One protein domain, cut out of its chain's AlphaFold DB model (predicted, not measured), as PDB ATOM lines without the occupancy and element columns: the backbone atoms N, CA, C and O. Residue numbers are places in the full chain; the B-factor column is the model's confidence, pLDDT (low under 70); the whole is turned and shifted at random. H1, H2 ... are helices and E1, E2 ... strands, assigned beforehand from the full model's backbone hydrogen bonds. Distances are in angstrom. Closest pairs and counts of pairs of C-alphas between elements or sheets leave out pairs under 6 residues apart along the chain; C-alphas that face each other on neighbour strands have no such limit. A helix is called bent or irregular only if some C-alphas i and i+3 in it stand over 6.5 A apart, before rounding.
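AT A GLANCE: This is residues 7 to 75 of the 77 residues of an uncharacterized protein of Ligilactobacillus salivarius (UniProt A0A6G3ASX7). A bent, twisted three-stranded meander (E1, E2, E3), each strand the antiparallel neighbour of the one before, is followed by a separate two-stranded hairpin (E4, E5). Beyond it residues 61 to 75 stick out, of which 65 to 75 belong to the one named helix, H1. The printed part has 69 residues, of mixed class, and is flat, 49 by 36 by 19 A, and only just loose, close to extended, with radius of gyration of the C-alphas 16.2 A.

HOW THE PARTS SIT: Start at E1, residues 7 to 14, in an antiparallel hairpin with E2, residues 19 to 28; N 9 and O 25 are 2.9 A apart. E2 bends by 85 degrees at residue 22. E2 and E3, residues 31 to 33, form the next hairpin; N 33 and O 26 are 2.8 A apart. E3 and E4, residues 37 to 43, meet only through their link. E4 and E5, residues 51 to 56, form an antiparallel hairpin; N 41 and O 53 are 2.8 A apart. H1, residues 65 to 75, has 6 of 7 O i to N i+4 pairs within hydrogen-bond range.

IN THESE COORDINATES: Find C-alpha 7, where E1 begins, at (84.360, 54.818, 31.661). E2 measures 23.6 A; H1 ends at C-alpha 75, (64.666, 65.505, 11.536).

THE WHOLE: The printed part has no cut. Confidence is low, for instance, at residues 17 to 24.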
ATOM      1  N   GLU A   7      83.330  54.765  30.623       81.94
ATOM      2  CA  GLU A   7      84.360  54.818  31.661       81.94
ATOM      3  C   GLU A   7      83.795  55.508  32.900       81.94
ATOM      4  O   GLU A   7      83.281  56.617  32.808       81.94
ATOM      5  N   ILE A   8      83.915  54.871  34.065       81.50
ATOM      6  CA  ILE A   8      83.516  55.444  35.354       81.50
ATOM      7  C   ILE A   8      84.754  55.465  36.240       81.50
ATOM      8  O   ILE A   8      85.360  54.421  36.492       81.50
ATOM      9  N   LYS A   9      85.158  56.651  36.690       83.00
ATOM     10  CA  LYS A   9      86.313  56.840  37.575       83.00
ATOM     11  C   LYS A   9      85.901  57.686  38.769       83.00
ATOM     12  O   LYS A   9      85.019  58.533  38.652       83.00
ATOM     13  N   LYS A  10      86.532  57.474  39.926       77.31
ATOM     14  CA  LYS A  10      86.381  58.412  41.045       77.31
ATOM     15  C   LYS A  10      86.859  59.784  40.590       77.31
ATOM     16  O   LYS A  10      87.929  59.880  39.985       77.31
ATOM     17  N   ARG A  11      86.078  60.823  40.871       77.38
ATOM     18  CA  ARG A  11      86.484  62.183  40.539       77.38
ATOM     19  C   ARG A  11      87.554  62.629  41.528       77.38
ATOM     20  O   ARG A  11      87.299  62.734  42.732       77.38
ATOM     21  N   ILE A  12      88.746  62.869  40.991       75.50
ATOM     22  CA  ILE A  12      89.896  63.398  41.723       75.50
ATOM     23  C   ILE A  12      89.720  64.915  41.805       75.50
ATOM     24  O   ILE A  12      89.615  65.584  40.779       75.50
ATOM     25  N   THR A  13      89.636  65.444  43.021       72.31
ATOM     26  CA  THR A  13      89.572  66.887  43.290       72.31
ATOM     27  C   THR A  13      90.951  67.497  43.457       72.31
ATOM     28  O   THR A  13      91.119  68.678  43.184       72.31
ATOM     29  N   ASP A  14      91.926  66.693  43.881       72.12
ATOM     30  CA  ASP A  14      93.317  67.103  44.036       72.12
ATOM     31  C   ASP A  14      94.233  65.929  43.665       72.12
ATOM     32  O   ASP A  14      94.172  64.859  44.279       72.12
ATOM     33  N   VAL A  15      95.041  66.121  42.621       65.56
ATOM     34  CA  VAL A  15      95.932  65.095  42.060       65.56
ATOM     35  C   VAL A  15      97.176  64.898  42.930       65.56
ATOM     36  O   VAL A  15      97.714  63.795  42.968       65.56
ATOM     37  N   GLU A  16      97.616  65.927  43.656       73.06
ATOM     38  CA  GLU A  16      98.808  65.875  44.507       73.06
ATOM     39  C   GLU A  16      98.489  65.280  45.882       73.06
ATOM     40  O   GLU A  16      99.294  64.531  46.438       73.06
ATOM     41  N   MET A  17      97.288  65.536  46.407       66.12
ATOM     42  CA  MET A  17      96.851  65.010  47.706       66.12
ATOM     43  C   MET A  17      96.054  63.699  47.634       66.12
ATOM     44  O   MET A  17      95.604  63.207  48.669       66.12
ATOM     45  N   ASN A  18      95.848  63.120  46.442       60.94
ATOM     46  CA  ASN A  18      94.882  62.030  46.234       60.94
ATOM     47  C   ASN A  18      93.504  62.362  46.843       60.94
ATOM     48  O   ASN A  18      92.834  61.510  47.433       60.94
ATOM     49  N   GLY A  19      93.087  63.624  46.720       63.75
ATOM     50  CA  GLY A  19      91.780  64.075  47.169       63.75
ATOM     51  C   GLY A  19      90.715  63.480  46.258       63.75
ATOM     52  O   GLY A  19      90.649  63.820  45.077       63.75
ATOM     53  N   TYR A  20      89.894  62.576  46.784       66.38
ATOM     54  CA  TYR A  20      88.737  62.041  46.069       66.38
ATOM     55  C   TYR A  20      87.483  62.778  46.533       66.38
ATOM     56  O   TYR A  20      87.224  62.858  47.733       66.38
ATOM     57  N   SER A  21      86.670  63.266  45.596       65.75
ATOM     58  CA  SER A  21      85.295  63.647  45.941       65.75
ATOM     59  C   SER A  21      84.424  62.404  46.126       65.75
ATOM     60  O   SER A  21      84.755  61.313  45.658       65.75
ATOM     61  N   PHE A  22      83.261  62.585  46.752       64.62
ATOM     62  CA  PHE A  22      82.185  61.589  46.738       64.62
ATOM     63  C   PHE A  22      81.537  61.426  45.349       64.62
ATOM     64  O   PHE A  22      80.654  60.589  45.176       64.62
ATOM     65  N   GLU A  23      81.964  62.217  44.364       67.44
ATOM     66  CA  GLU A  23      81.430  62.211  43.010       67.44
ATOM     67  C   GLU A  23      82.265  61.327  42.070       67.44
ATOM     68  O   GLU A  23      83.424  60.977  42.325       67.44
ATOM     69  N   TYR A  24      81.661  60.973  40.939       69.06
ATOM     70  CA  TYR A  24      82.289  60.181  39.889       69.06
ATOM     71  C   TYR A  24      82.422  61.007  38.608       69.06
ATOM     72  O   TYR A  24      81.604  61.880  38.308       69.06
ATOM     73  N   ASP A  25      83.471  60.716  37.848       74.62
ATOM     74  CA  ASP A  25      83.610  61.127  36.461       74.62
ATOM     75  C   ASP A  25      83.138  59.983  35.580       74.62
ATOM     76  O   ASP A  25      83.759  58.917  35.527       74.62
ATOM     77  N   VAL A  26      82.032  60.218  34.886       74.88
ATOM     78  CA  VAL A  26      81.512  59.300  33.879       74.88
ATOM     79  C   VAL A  26      81.922  59.831  32.514       74.88
ATOM     80  O   VAL A  26      81.832  61.030  32.257       74.88
ATOM     81  N   LYS A  27      82.408  58.956  31.635       77.88
ATOM     82  CA  LYS A  27      82.721  59.289  30.248       77.88
ATOM     83  C   LYS A  27      82.077  58.302  29.290       77.88
ATOM     84  O   LYS A  27      82.110  57.098  29.537       77.88
ATOM     85  N   VAL A  28      81.573  58.799  28.166       75.50
ATOM     86  CA  VAL A  28      81.082  57.978  27.052       75.50
ATOM     87  C   VAL A  28      81.935  58.285  25.829       75.50
ATOM     88  O   VAL A  28      82.060  59.436  25.429       75.50
ATOM     89  N   ASN A  29      82.587  57.267  25.264       74.69
ATOM     90  CA  ASN A  29      83.555  57.400  24.168       74.69
ATOM     91  C   ASN A  29      84.651  58.455  24.429       74.69
ATOM     92  O   ASN A  29      85.157  59.073  23.501       74.69
ATOM     93  N   GLY A  30      85.029  58.653  25.695       69.44
ATOM     94  CA  GLY A  30      86.034  59.641  26.104       69.44
ATOM     95  C   GLY A  30      85.479  61.028  26.445       69.44
ATOM     96  O   GLY A  30      86.193  61.804  27.083       69.44
ATOM     97  N   HIS A  31      84.214  61.318  26.129       65.19
ATOM     98  CA  HIS A  31      83.554  62.579  26.476       65.19
ATOM     99  C   HIS A  31      83.066  62.548  27.919       65.19
ATOM    100  O   HIS A  31      82.358  61.617  28.301       65.19
ATOM    101  N   ARG A  32      83.462  63.540  28.725       68.50
ATOM    102  CA  ARG A  32      83.035  63.669  30.123       68.50
ATOM    103  C   ARG A  32      81.556  64.036  30.175       68.50
ATOM    104  O   ARG A  32      81.113  64.914  29.452       68.50
ATOM    105  N   LEU A  33      80.827  63.342  31.037       69.31
ATOM    106  CA  LEU A  33      79.485  63.694  31.462       69.31
ATOM    107  C   LEU A  33      79.643  64.556  32.725       69.31
ATOM    108  O   LEU A  33      79.875  64.025  33.812       69.31
ATOM    109  N   ASP A  34      79.674  65.877  32.563       64.25
ATOM    110  CA  ASP A  34      79.986  66.869  33.599       64.25
ATOM    111  C   ASP A  34      78.771  67.737  33.994       64.25
ATOM    112  O   ASP A  34      77.616  67.320  33.849       64.25
ATOM    113  N   ARG A  35      79.034  68.911  34.600       58.00
ATOM    114  CA  ARG A  35      78.006  69.885  34.993       58.00
ATOM    115  C   ARG A  35      77.170  70.258  33.774       58.00
ATOM    116  O   ARG A  35      77.705  70.578  32.724       58.00
ATOM    117  N   GLY A  36      75.858  70.230  33.957       59.03
ATOM    118  CA  GLY A  36      74.907  70.513  32.895       59.03
ATOM    119  C   GLY A  36      74.037  69.316  32.566       59.03
ATOM    120  O   GLY A  36      72.893  69.518  32.198       59.03
ATOM    121  N   ILE A  37      74.478  68.071  32.769       68.12
ATOM    122  CA  ILE A  37      73.582  66.917  32.588       68.12
ATOM    123  C   ILE A  37      72.526  66.903  33.690       68.12
ATOM    124  O   ILE A  37      72.841  66.791  34.873       68.12
ATOM    125  N   THR A  38      71.267  67.017  33.286       70.62
ATOM    126  CA  THR A  38      70.106  67.061  34.173       70.62
ATOM    127  C   THR A  38      69.428  65.703  34.316       70.62
ATOM    128  O   THR A  38      68.771  65.479  35.326       70.62
ATOM    129  N   ASP A  39      69.554  64.807  33.328       70.88
ATOM    130  CA  ASP A  39      68.917  63.484  33.359       70.88
ATOM    131  C   ASP A  39      69.575  62.487  32.380       70.88
ATOM    132  O   ASP A  39      70.098  62.879  31.335       70.88
ATOM    133  N   ILE A  40      69.550  61.194  32.722       74.88
ATOM    134  CA  ILE A  40      70.034  60.090  31.880       74.88
ATOM    135  C   ILE A  40      69.013  58.952  31.925       74.88
ATOM    136  O   ILE A  40      68.780  58.355  32.975       74.88
ATOM    137  N   LYS A  41      68.476  58.578  30.761       81.69
ATOM    138  CA  LYS A  41      67.488  57.505  30.614       81.69
ATOM    139  C   LYS A  41      67.949  56.456  29.610       81.69
ATOM    140  O   LYS A  41      68.292  56.790  28.478       81.69
ATOM    141  N   LEU A  42      67.910  55.184  30.000       82.31
ATOM    142  CA  LEU A  42      68.172  54.047  29.118       82.31
ATOM    143  C   LEU A  42      66.885  53.236  28.929       82.31
ATOM    144  O   LEU A  42      66.441  52.549  29.845       82.31
ATOM    145  N   ASP A  43      66.303  53.310  27.736       87.38
ATOM    146  CA  ASP A  43      65.132  52.527  27.341       87.38
ATOM    147  C   ASP A  43      65.594  51.250  26.615       87.38
ATOM    148  O   ASP A  43      66.281  51.326  25.595       87.38
ATOM    149  N   MET A  44      65.221  50.075  27.132       89.31
ATOM    150  CA  MET A  44      65.565  48.754  26.573       89.31
ATOM    151  C   MET A  44      64.316  47.886  26.372       89.31
ATOM    152  O   MET A  44      64.218  46.777  26.898       89.31
ATOM    153  N   ASN A  45      63.330  48.394  25.633       89.62
ATOM    154  CA  ASN A  45      62.139  47.611  25.310       89.62
ATOM    155  C   ASN A  45      62.520  46.410  24.433       89.62
ATOM    156  O   ASN A  45      63.304  46.545  23.501       89.62
ATOM    157  N   ALA A  46      61.933  45.241  24.700       80.06
ATOM    158  CA  ALA A  46      62.337  43.971  24.083       80.06
ATOM    159  C   ALA A  46      62.191  43.913  22.545       80.06
ATOM    160  O   ALA A  46      62.804  43.055  21.914       80.06
ATOM    161  N   ALA A  47      61.394  44.805  21.949       87.38
ATOM    162  CA  ALA A  47      61.186  44.903  20.503       87.38
ATOM    163  C   ALA A  47      61.931  46.082  19.849       87.38
ATOM    164  O   ALA A  47      62.055  46.120  18.626       87.38
ATOM    165  N   ASP A  48      62.444  47.022  20.648       84.31
ATOM    166  CA  ASP A  48      63.046  48.255  20.152       84.31
ATOM    167  C   ASP A  48      64.568  48.212  20.276       84.31
ATOM    168  O   ASP A  48      65.151  47.499  21.097       84.31
ATOM    169  N   LYS A  49      65.248  49.036  19.475       85.75
ATOM    170  CA  LYS A  49      66.677  49.271  19.690       85.75
ATOM    171  C   LYS A  49      66.869  49.987  21.034       85.75
ATOM    172  O   LYS A  49      66.167  50.968  21.281       85.75
ATOM    173  N   PRO A  50      67.845  49.564  21.861       82.56
ATOM    174  CA  PRO A  50      68.200  50.282  23.075       82.56
ATOM    175  C   PRO A  50      68.458  51.763  22.790       82.56
ATOM    176  O   PRO A  50      69.242  52.096  21.897       82.56
ATOM    177  N   ARG A  51      67.811  52.646  23.551       85.56
ATOM    178  CA  ARG A  51      67.932  54.098  23.400       85.56
ATOM    179  C   ARG A  51      68.469  54.710  24.681       85.56
ATOM    180  O   ARG A  51      67.831  54.633  25.726       85.56
ATOM    181  N   LEU A  52      69.627  55.355  24.579       81.62
ATOM    182  CA  LEU A  52      70.188  56.188  25.636       81.62
ATOM    183  C   LEU A  52      69.823  57.649  25.359       81.62
ATOM    184  O   LEU A  52      70.151  58.175  24.301       81.62
ATOM    185  N   THR A  53      69.152  58.288  26.310       83.56
ATOM    186  CA  THR A  53      68.817  59.714  26.294       83.56
ATOM    187  C   THR A  53      69.614  60.400  27.392       83.56
ATOM    188  O   THR A  53      69.609  59.936  28.529       83.56
ATOM    189  N   ILE A  54      70.303  61.484  27.051       77.56
ATOM    190  CA  ILE A  54      71.046  62.318  27.996       77.56
ATOM    191  C   ILE A  54      70.497  63.731  27.837       77.56
ATOM    192  O   ILE A  54      70.627  64.321  26.769       77.56
ATOM    193  N   ASN A  55      69.866  64.248  28.883       76.81
ATOM    194  CA  ASN A  55      69.391  65.623  28.931       76.81
ATOM    195  C   ASN A  55      70.474  66.475  29.575       76.81
ATOM    196  O   ASN A  55      70.952  66.140  30.662       76.81
ATOM    197  N   CYS A  56      70.860  67.566  28.922       70.44
ATOM    198  CA  CYS A  56      71.850  68.477  29.465       70.44
ATOM    199  C   CYS A  56      71.597  69.942  29.103       70.44
ATOM    200  O   CYS A  56      71.029  70.262  28.062       70.44
ATOM    201  N   VAL A  57      72.049  70.823  29.991       71.38
ATOM    202  CA  VAL A  57      72.186  72.268  29.847       71.38
ATOM    203  C   VAL A  57      73.688  72.555  29.794       71.38
ATOM    204  O   VAL A  57      74.322  72.668  30.841       71.38
ATOM    205  N   PRO A  58      74.293  72.574  28.599       63.72
ATOM    206  CA  PRO A  58      75.722  72.811  28.465       63.72
ATOM    207  C   PRO A  58      76.056  74.279  28.755       63.72
ATOM    208  O   PRO A  58      75.410  75.181  28.223       63.72
ATOM    209  N   ASP A  59      77.099  74.514  29.553       55.84
ATOM    210  CA  ASP A  59      77.624  75.866  29.800       55.84
ATOM    211  C   ASP A  59      78.358  76.428  28.563       55.84
ATOM    212  O   ASP A  59      78.364  77.634  28.326       55.84
ATOM    213  N   VAL A  60      78.966  75.549  27.753       57.22
ATOM    214  CA  VAL A  60      79.644  75.878  26.490       57.22
ATOM    215  C   VAL A  60      79.344  74.787  25.462       57.22
ATOM    216  O   VAL A  60      79.507  73.599  25.737       57.22
ATOM    217  N   LEU A  61      78.915  75.198  24.268       58.31
ATOM    218  CA  LEU A  61      78.697  74.331  23.111       58.31
ATOM    219  C   LEU A  61      79.836  74.552  22.115       58.31
ATOM    220  O   LEU A  61      79.832  75.537  21.382       58.31
ATOM    221  N   ASP A  62      80.801  73.637  22.102       60.62
ATOM    222  CA  ASP A  62      81.807  73.554  21.042       60.62
ATOM    223  C   ASP A  62      81.326  72.522  20.019       60.62
ATOM    224  O   ASP A  62      81.571  71.319  20.147       60.62
ATOM    225  N   ILE A  63      80.495  72.985  19.084       63.72
ATOM    226  CA  ILE A  63      79.902  72.144  18.048       63.72
ATOM    227  C   ILE A  63      80.429  72.584  16.689       63.72
ATOM    228  O   ILE A  63      80.410  73.769  16.359       63.72
ATOM    229  N   ASP A  64      80.809  71.603  15.873       75.44
ATOM    230  CA  ASP A  64      80.973  71.806  14.440       75.44
ATOM    231  C   ASP A  64      79.610  72.146  13.817       75.44
ATOM    232  O   ASP A  64      78.704  71.310  13.729       75.44
ATOM    233  N   VAL A  65      79.458  73.410  13.425       71.62
ATOM    234  CA  VAL A  65      78.211  73.974  12.904       71.62
ATOM    235  C   VAL A  65      77.731  73.216  11.665       71.62
ATOM    236  O   VAL A  65      76.523  73.049  11.502       71.62
ATOM    237  N   GLU A  66      78.631  72.701  10.822       76.62
ATOM    238  CA  GLU A  66      78.232  71.916   9.646       76.62
ATOM    239  C   GLU A  66      77.613  70.577  10.059       76.62
ATOM    240  O   GLU A  66      76.531  70.218   9.588       76.62
ATOM    241  N   ALA A  67      78.229  69.888  11.022       74.25
ATOM    242  CA  ALA A  67      77.706  68.634  11.558       74.25
ATOM    243  C   ALA A  67      76.348  68.819  12.266       74.25
ATOM    244  O   ALA A  67      75.474  67.953  12.168       74.25
ATOM    245  N   LEU A  68      76.146  69.952  12.953       73.25
ATOM    246  CA  LEU A  68      74.865  70.296  13.578       73.25
ATOM    247  C   LEU A  68      73.769  70.531  12.531       73.25
ATOM    248  O   LEU A  68      72.660  70.014  12.665       73.25
ATOM    249  N   LEU A  69      74.074  71.314  11.494       78.44
ATOM    250  CA  LEU A  69      73.127  71.640  10.430       78.44
ATOM    251  C   LEU A  69      72.690  70.392   9.664       78.44
ATOM    252  O   LEU A  69      71.515  70.269   9.319       78.44
ATOM    253  N   ASP A  70      73.601  69.453   9.431       77.62
ATOM    254  CA  ASP A  70      73.260  68.201   8.767       77.62
ATOM    255  C   ASP A  70      72.406  67.290   9.656       77.62
ATOM    256  O   ASP A  70      71.419  66.738   9.172       77.62
ATOM    257  N   ALA A  71      72.684  67.202  10.961       71.75
ATOM    258  CA  ALA A  71      71.841  66.453  11.897       71.75
ATOM    259  C   ALA A  71      70.413  67.024  12.015       71.75
ATOM    260  O   ALA A  71      69.458  66.259  12.148       71.75
ATOM    261  N   LEU A  72      70.248  68.350  11.937       71.50
ATOM    262  CA  LEU A  72      68.931  68.996  11.980       71.50
ATOM    263  C   LEU A  72      68.109  68.736  10.711       71.50
ATOM    264  O   LEU A  72      66.912  68.487  10.815       71.50
ATOM    265  N   LYS A  73      68.742  68.696   9.530       72.31
ATOM    266  CA  LYS A  73      68.059  68.356   8.266       72.31
ATOM    267  C   LYS A  73      67.503  66.928   8.247       72.31
ATOM    268  O   LYS A  73      66.544  66.668   7.528       72.31
ATOM    269  N   PHE A  74      68.082  66.006   9.021       55.00
ATOM    270  CA  PHE A  74      67.577  64.631   9.145       55.00
ATOM    271  C   PHE A  74      66.276  64.518   9.952       55.00
ATOM    272  O   PHE A  74      65.604  63.500   9.828       55.00
ATOM    273  N   ASN A  75      65.910  65.521  10.756       51.66
ATOM    274  CA  ASN A  75      64.666  65.505  11.536       51.66
ATOM    275  C   ASN A  75      63.457  66.099  10.786       51.66
ATOM    276  O   ASN A  75      62.345  66.015  11.302       51.66
TER     277      ASN A  75